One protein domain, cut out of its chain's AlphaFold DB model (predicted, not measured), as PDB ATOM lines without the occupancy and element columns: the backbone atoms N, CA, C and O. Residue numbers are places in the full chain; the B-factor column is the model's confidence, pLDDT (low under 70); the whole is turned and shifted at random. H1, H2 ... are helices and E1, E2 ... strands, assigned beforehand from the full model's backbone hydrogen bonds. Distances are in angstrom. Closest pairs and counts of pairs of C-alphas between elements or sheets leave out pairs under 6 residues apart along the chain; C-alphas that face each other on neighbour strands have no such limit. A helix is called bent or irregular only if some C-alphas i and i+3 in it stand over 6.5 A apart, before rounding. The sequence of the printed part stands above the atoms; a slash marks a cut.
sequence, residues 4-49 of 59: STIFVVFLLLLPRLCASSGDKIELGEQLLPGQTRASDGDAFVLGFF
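What this domain is: This is residues 4 to 49 of the 59 residues of an uncharacterized protein of Oryza meyeriana var. granulata (UniProt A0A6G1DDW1). What shape does the backbone make? One helix, H1, sticks out as an arm from a small head, which holds a short two-stranded hairpin of E1 and E2 and much of the long loop before it. What is it built of? The printed part has 46 residues, with one named helix and two named strands in the order H1, E1, E2; the sheet order is E1 - E2, antiparallel, and the class is mixed, helices and strands, with under half of the residues in named elements. How is it spread? It is extended, with a radius of gyration of the C-alphas of 15.1 A and spans of 47 by 23 by 19 A, the arm making much of the length.

How they stand to each other: How do the strands pair? E1, residues 36 to 38, and E2, residues 45 to 47, form a hairpin and are antiparallel, at 158 degrees between their directions. C-alphas 38 and 45 face each other at 4.3 A, and N 37 and O 46 are within hydrogen-bond range at 2.8 A. Where is the helix? H1, residues 4 to 17, is apart from E2, and residues 4 to 19 stand free. Its backbone has 8 of 10 O i to N i+4 pairs within hydrogen-bond range.

Where its parts are: Where do the strands lie? E1 begins at C-alpha 36, (-1.722, -38.874, -40.485), and E2 ends at C-alpha 47, (-4.303, -36.743, -37.543); each measures 6.7 A from first to last C-alpha. Where does H1 run? It begins at C-alpha 4, (27.544, -60.000, -53.481), and measures 19.9 A from first to last C-alpha. It is irregular, but only just: C-alphas 12 and 15 are 6.9 A apart.

The domain as a whole: How large is it? The two C-alphas farthest apart, those of Ser 4 and Phe 49, are 47.2 A apart. Are there cuts or long links? The printed part has no cut; the link from H1 to E1 is long, with 18 residues, and that from E1 to E2 is short, with 6. Where is confidence low? Residues 18 to 22 of the model are under 70; the mean pLDDT of the printed part is 80.2.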
ATOM      1  N   SER A   4      27.927 -59.325 -54.728       90.44
ATOM      2  CA  SER A   4      27.544 -60.000 -53.481       90.44
ATOM      3  C   SER A   4      27.405 -59.020 -52.308       90.44
ATOM      4  O   SER A   4      26.411 -59.033 -51.586       90.44
ATOM      5  N   THR A   5      28.352 -58.090 -52.170       93.25
ATOM      6  CA  THR A   5      28.350 -57.063 -51.121       93.25
ATOM      7  C   THR A   5      27.163 -56.108 -51.275       93.25
ATOM      8  O   THR A   5      26.522 -55.753 -50.289       93.25
ATOM      9  N   ILE A   6      26.801 -55.749 -52.510       92.50
ATOM     10  CA  ILE A   6      25.613 -54.926 -52.791       92.50
ATOM     11  C   ILE A   6      24.329 -55.673 -52.406       92.50
ATOM     12  O   ILE A   6      23.443 -55.091 -51.782       92.50
ATOM     13  N   PHE A   7      24.241 -56.965 -52.732       93.31
ATOM     14  CA  PHE A   7      23.080 -57.793 -52.410       93.31
ATOM     15  C   PHE A   7      22.875 -57.936 -50.896       93.31
ATOM     16  O   PHE A   7      21.764 -57.756 -50.402       93.31
ATOM     17  N   VAL A   8      23.952 -58.172 -50.140       93.25
ATOM     18  CA  VAL A   8      23.904 -58.251 -48.672       93.25
ATOM     19  C   VAL A   8      23.458 -56.925 -48.055       93.25
ATOM     20  O   VAL A   8      22.592 -56.918 -47.184       93.25
ATOM     21  N   VAL A   9      23.986 -55.792 -48.527       91.94
ATOM     22  CA  VAL A   9      23.550 -54.465 -48.058       91.94
ATOM     23  C   VAL A   9      22.067 -54.245 -48.360       91.94
ATOM     24  O   VAL A   9      21.326 -53.801 -47.490       91.94
ATOM     25  N   PHE A  10      21.601 -54.618 -49.552       88.81
ATOM     26  CA  PHE A  10      20.191 -54.498 -49.915       88.81
ATOM     27  C   PHE A  10      19.284 -55.335 -48.996       88.81
ATOM     28  O   PHE A  10      18.304 -54.812 -48.464       88.81
ATOM     29  N   LEU A  11      19.654 -56.595 -48.726       89.69
ATOM     30  CA  LEU A  11      18.959 -57.477 -47.777       89.69
ATOM     31  C   LEU A  11      18.900 -56.905 -46.356       89.69
ATOM     32  O   LEU A  11      17.886 -57.053 -45.678       89.69
ATOM     33  N   LEU A  12      19.953 -56.218 -45.911       88.31
ATOM     34  CA  LEU A  12      19.988 -55.576 -44.595       88.31
ATOM     35  C   LEU A  12      19.109 -54.315 -44.518       88.31
ATOM     36  O   LEU A  12      18.663 -53.948 -43.432       88.31
ATOM     37  N   LEU A  13      18.849 -53.651 -45.649       86.19
ATOM     38  CA  LEU A  13      18.034 -52.433 -45.718       86.19
ATOM     39  C   LEU A  13      16.536 -52.716 -45.934       86.19
ATOM     40  O   LEU A  13      15.703 -51.921 -45.496       86.19
ATOM     41  N   LEU A  14      16.189 -53.851 -46.548       83.31
ATOM     42  CA  LEU A  14      14.813 -54.305 -46.806       83.31
ATOM     43  C   LEU A  14      13.858 -54.182 -45.596       83.31
ATOM     44  O   LEU A  14      12.785 -53.603 -45.759       83.31
ATOM     45  N   PRO A  15      14.223 -54.609 -44.369       77.19
ATOM     46  CA  PRO A  15      13.335 -54.505 -43.209       77.19
ATOM     47  C   PRO A  15      12.960 -53.065 -42.842       77.19
ATOM     48  O   PRO A  15      11.889 -52.832 -42.293       77.19
ATOM     49  N   ARG A  16      13.829 -52.090 -43.141       73.56
ATOM     50  CA  ARG A  16      13.584 -50.671 -42.834       73.56
ATOM     51  C   ARG A  16      12.702 -49.992 -43.871       73.56
ATOM     52  O   ARG A  16      12.001 -49.046 -43.543       73.56
ATOM     53  N   LEU A  17      12.740 -50.485 -45.106       70.38
ATOM     54  CA  LEU A  17      11.890 -50.029 -46.206       70.38
ATOM     55  C   LEU A  17      10.476 -50.617 -46.105       70.38
ATOM     56  O   LEU A  17       9.517 -49.977 -46.518       70.38
ATOM     57  N   CYS A  18      10.353 -51.822 -45.546       65.62
ATOM     58  CA  CYS A  18       9.081 -52.517 -45.342       65.62
ATOM     59  C   CYS A  18       8.491 -52.319 -43.938       65.62
ATOM     60  O   CYS A  18       7.502 -52.972 -43.603       65.62
ATOM     61  N   ALA A  19       9.085 -51.458 -43.109       63.91
ATOM     62  CA  ALA A  19       8.509 -51.105 -41.823       63.91
ATOM     63  C   ALA A  19       7.184 -50.375 -42.077       63.91
ATOM     64  O   ALA A  19       7.173 -49.236 -42.546       63.91
ATOM     65  N   SER A  20       6.069 -51.062 -41.815       61.75
ATOM     66  CA  SER A  20       4.746 -50.443 -41.847       61.75
ATOM     67  C   SER A  20       4.752 -49.242 -40.906       61.75
ATOM     68  O   SER A  20       5.332 -49.318 -39.817       61.75
ATOM     69  N   SER A  21       4.112 -48.145 -41.315       65.88
ATOM     70  CA  SER A  21       3.777 -47.071 -40.384       65.88
ATOM     71  C   SER A  21       2.932 -47.723 -39.301       65.88
ATOM     72  O   SER A  21       1.809 -48.134 -39.583       65.88
ATOM     73  N   GLY A  22       3.516 -47.966 -38.121       68.38
ATOM     74  CA  GLY A  22       2.824 -48.716 -37.078       68.38
ATOM     75  C   GLY A  22       1.476 -48.057 -36.817       68.38
ATOM     76  O   GLY A  22       1.362 -46.848 -36.941       68.38
ATOM     77  N   ASP A  23       0.457 -48.787 -36.424       73.00
ATOM     78  CA  ASP A  23      -0.863 -48.239 -36.099       73.00
ATOM     79  C   ASP A  23      -0.917 -47.629 -34.678       73.00
ATOM     80  O   ASP A  23      -1.866 -46.936 -34.312       73.00
ATOM     81  N   LYS A  24       0.140 -47.838 -33.877       75.56
ATOM     82  CA  LYS A  24       0.201 -47.474 -32.451       75.56
ATOM     83  C   LYS A  24       1.052 -46.248 -32.164       75.56
ATOM     84  O   LYS A  24       2.269 -46.263 -32.333       75.56
ATOM     85  N   ILE A  25       0.423 -45.204 -31.643       74.06
ATOM     86  CA  ILE A  25       1.129 -44.043 -31.093       74.06
ATOM     87  C   ILE A  25       1.674 -44.445 -29.727       74.06
ATOM     88  O   ILE A  25       0.908 -44.687 -28.792       74.06
ATOM     89  N   GLU A  26       2.993 -44.588 -29.637       80.38
ATOM     90  CA  GLU A  26       3.662 -44.931 -28.385       80.38
ATOM     91  C   GLU A  26       3.707 -43.731 -27.430       80.38
ATOM     92  O   GLU A  26       3.512 -42.576 -27.814       80.38
ATOM     93  N   LEU A  27       3.950 -43.993 -26.145       78.56
ATOM     94  CA  LEU A  27       4.041 -42.927 -25.156       78.56
ATOM     95  C   LEU A  27       5.252 -42.032 -25.472       78.56
ATOM     96  O   LEU A  27       6.391 -42.483 -25.400       78.56
ATOM     97  N   GLY A  28       4.997 -40.764 -25.802       79.88
ATOM     98  CA  GLY A  28       6.031 -39.796 -26.191       79.88
ATOM     99  C   GLY A  28       6.205 -39.616 -27.703       79.88
ATOM    100  O   GLY A  28       6.902 -38.691 -28.113       79.88
ATOM    101  N   GLU A  29       5.541 -40.427 -28.530       81.19
ATOM    102  CA  GLU A  29       5.421 -40.172 -29.968       81.19
ATOM    103  C   GLU A  29       4.483 -38.983 -30.207       81.19
ATOM    104  O   GLU A  29       3.345 -38.955 -29.729       81.19
ATOM    105  N   GLN A  30       4.956 -37.990 -30.958       78.56
ATOM    106  CA  GLN A  30       4.179 -36.806 -31.296       78.56
ATOM    107  C   GLN A  30       3.750 -36.873 -32.759       78.56
ATOM    108  O   GLN A  30       4.577 -36.907 -33.665       78.56
ATOM    109  N   LEU A  31       2.444 -36.796 -33.005       80.25
ATOM    110  CA  LEU A  31       1.935 -36.491 -34.338       80.25
ATOM    111  C   LEU A  31       2.167 -34.998 -34.616       80.25
ATOM    112  O   LEU A  31       1.861 -34.143 -33.783       80.25
ATOM    113  N   LEU A  32       2.715 -34.671 -35.783       83.19
ATOM    114  CA  LEU A  32       2.881 -33.286 -36.226       83.19
ATOM    115  C   LEU A  32       1.697 -32.856 -37.110       83.19
ATOM    116  O   LEU A  32       1.045 -33.707 -37.720       83.19
ATOM    117  N   PRO A  33       1.419 -31.546 -37.242       80.44
ATOM    118  CA  PRO A  33       0.456 -31.050 -38.219       80.44
ATOM    119  C   PRO A  33       0.778 -31.565 -39.631       80.44
ATOM    120  O   PRO A  33       1.921 -31.492 -40.077       80.44
ATOM    121  N   GLY A  34      -0.225 -32.105 -40.326       78.88
ATOM    122  CA  GLY A  34      -0.061 -32.713 -41.652       78.88
ATOM    123  C   GLY A  34       0.409 -34.173 -41.646       78.88
ATOM    124  O   GLY A  34       0.379 -34.809 -42.696       78.88
ATOM    125  N   GLN A  35       0.791 -34.733 -40.492       82.62
ATOM    126  CA  GLN A  35       0.969 -36.178 -40.342       82.62
ATOM    127  C   GLN A  35      -0.379 -36.849 -40.083       82.62
ATOM    128  O   GLN A  35      -1.236 -36.324 -39.366       82.62
ATOM    129  N   THR A  36      -0.548 -38.027 -40.673       82.38
ATOM    130  CA  THR A  36      -1.722 -38.874 -40.485       82.38
ATOM    131  C   THR A  36      -1.289 -40.314 -40.275       82.38
ATOM    132  O   THR A  36      -0.230 -40.733 -40.741       82.38
ATOM    133  N   ARG A  37      -2.097 -41.065 -39.531       83.25
ATOM    134  CA  ARG A  37      -1.817 -42.443 -39.148       83.25
ATOM    135  C   ARG A  37      -3.071 -43.275 -39.357       83.25
ATOM    136  O   ARG A  37      -4.084 -43.024 -38.707       83.25
ATOM    137  N   ALA A  38      -3.012 -44.203 -40.302       82.50
ATOM    138  CA  ALA A  38      -4.104 -45.127 -40.568       82.50
ATOM    139  C   ALA A  38      -4.078 -46.271 -39.551       82.50
ATOM    140  O   ALA A  38      -3.006 -46.705 -39.124       82.50
ATOM    141  N   SER A  39      -5.255 -46.743 -39.153       83.44
ATOM    142  CA  SER A  39      -5.382 -47.980 -38.393       83.44
ATOM    143  C   SER A  39      -5.000 -49.178 -39.257       83.44
ATOM    144  O   SER A  39      -5.132 -49.133 -40.484       83.44
ATOM    145  N   ASP A  40      -4.648 -50.296 -38.625       79.88
ATOM    146  CA  ASP A  40      -4.567 -51.571 -39.332       79.88
ATOM    147  C   ASP A  40      -5.895 -51.851 -40.065       79.88
ATOM    148  O   ASP A  40      -6.987 -51.698 -39.509       79.88
ATOM    149  N   GLY A  41      -5.799 -52.188 -41.354       77.19
ATOM    150  CA  GLY A  41      -6.959 -52.379 -42.234       77.19
ATOM    151  C   GLY A  41      -7.623 -51.098 -42.757       77.19
ATOM    152  O   GLY A  41      -8.695 -51.201 -43.347       77.19
ATOM    153  N   ASP A  42      -7.009 -49.923 -42.561       74.19
ATOM    154  CA  ASP A  42      -7.446 -48.617 -43.097       74.19
ATOM    155  C   ASP A  42      -8.884 -48.216 -42.698       74.19
ATOM    156  O   ASP A  42      -9.599 -47.518 -43.415       74.19
ATOM    157  N   ALA A  43      -9.340 -48.684 -41.531       82.56
ATOM    158  CA  ALA A  43     -10.693 -48.438 -41.033       82.56
ATOM    159  C   ALA A  43     -10.899 -46.986 -40.575       82.56
ATOM    160  O   ALA A  43     -12.001 -46.445 -40.685       82.56
ATOM    161  N   PHE A  44      -9.853 -46.355 -40.041       76.06
ATOM    162  CA  PHE A  44      -9.857 -44.943 -39.676       76.06
ATOM    163  C   PHE A  44      -8.465 -44.330 -39.806       76.06
ATOM    164  O   PHE A  44      -7.449 -45.015 -39.700       76.06
ATOM    165  N   VAL A  45      -8.426 -43.007 -39.980       82.12
ATOM    166  CA  VAL A  45      -7.193 -42.217 -40.052       82.12
ATOM    167  C   VAL A  45      -7.190 -41.190 -38.927       82.12
ATOM    168  O   VAL A  45      -8.127 -40.403 -38.790       82.12
ATOM    169  N   LEU A  46      -6.126 -41.180 -38.127       83.62
ATOM    170  CA  LEU A  46      -5.899 -40.203 -37.068       83.62
ATOM    171  C   LEU A  46      -4.921 -39.122 -37.540       83.62
ATOM    172  O   LEU A  46      -3.900 -39.429 -38.148       83.62
ATOM    173  N   GLY A  47      -5.193 -37.858 -37.228       83.56
ATOM    174  CA  GLY A  47      -4.303 -36.743 -37.543       83.56
ATOM    175  C   GLY A  47      -4.850 -35.412 -37.036       83.56
ATOM    176  O   GLY A  47      -5.908 -35.354 -36.408       83.56
ATOM    177  N   PHE A  48      -4.131 -34.329 -37.323       81.75
ATOM    178  CA  PHE A  48      -4.603 -32.973 -37.042       81.75
ATOM    179  C   PHE A  48      -5.471 -32.484 -38.197       81.75
ATOM    180  O   PHE A  48      -4.967 -31.980 -39.201       81.75
ATOM    181  N   PHE A  49      -6.783 -32.640 -38.057       72.88
ATOM    182  CA  PHE A  49      -7.737 -32.129 -39.033       72.88
ATOM    183  C   PHE A  49      -8.048 -30.657 -38.748       72.88
ATOM    184  O   PHE A  49      -8.350 -30.277 -37.618       72.88
TER     185      PHE A  49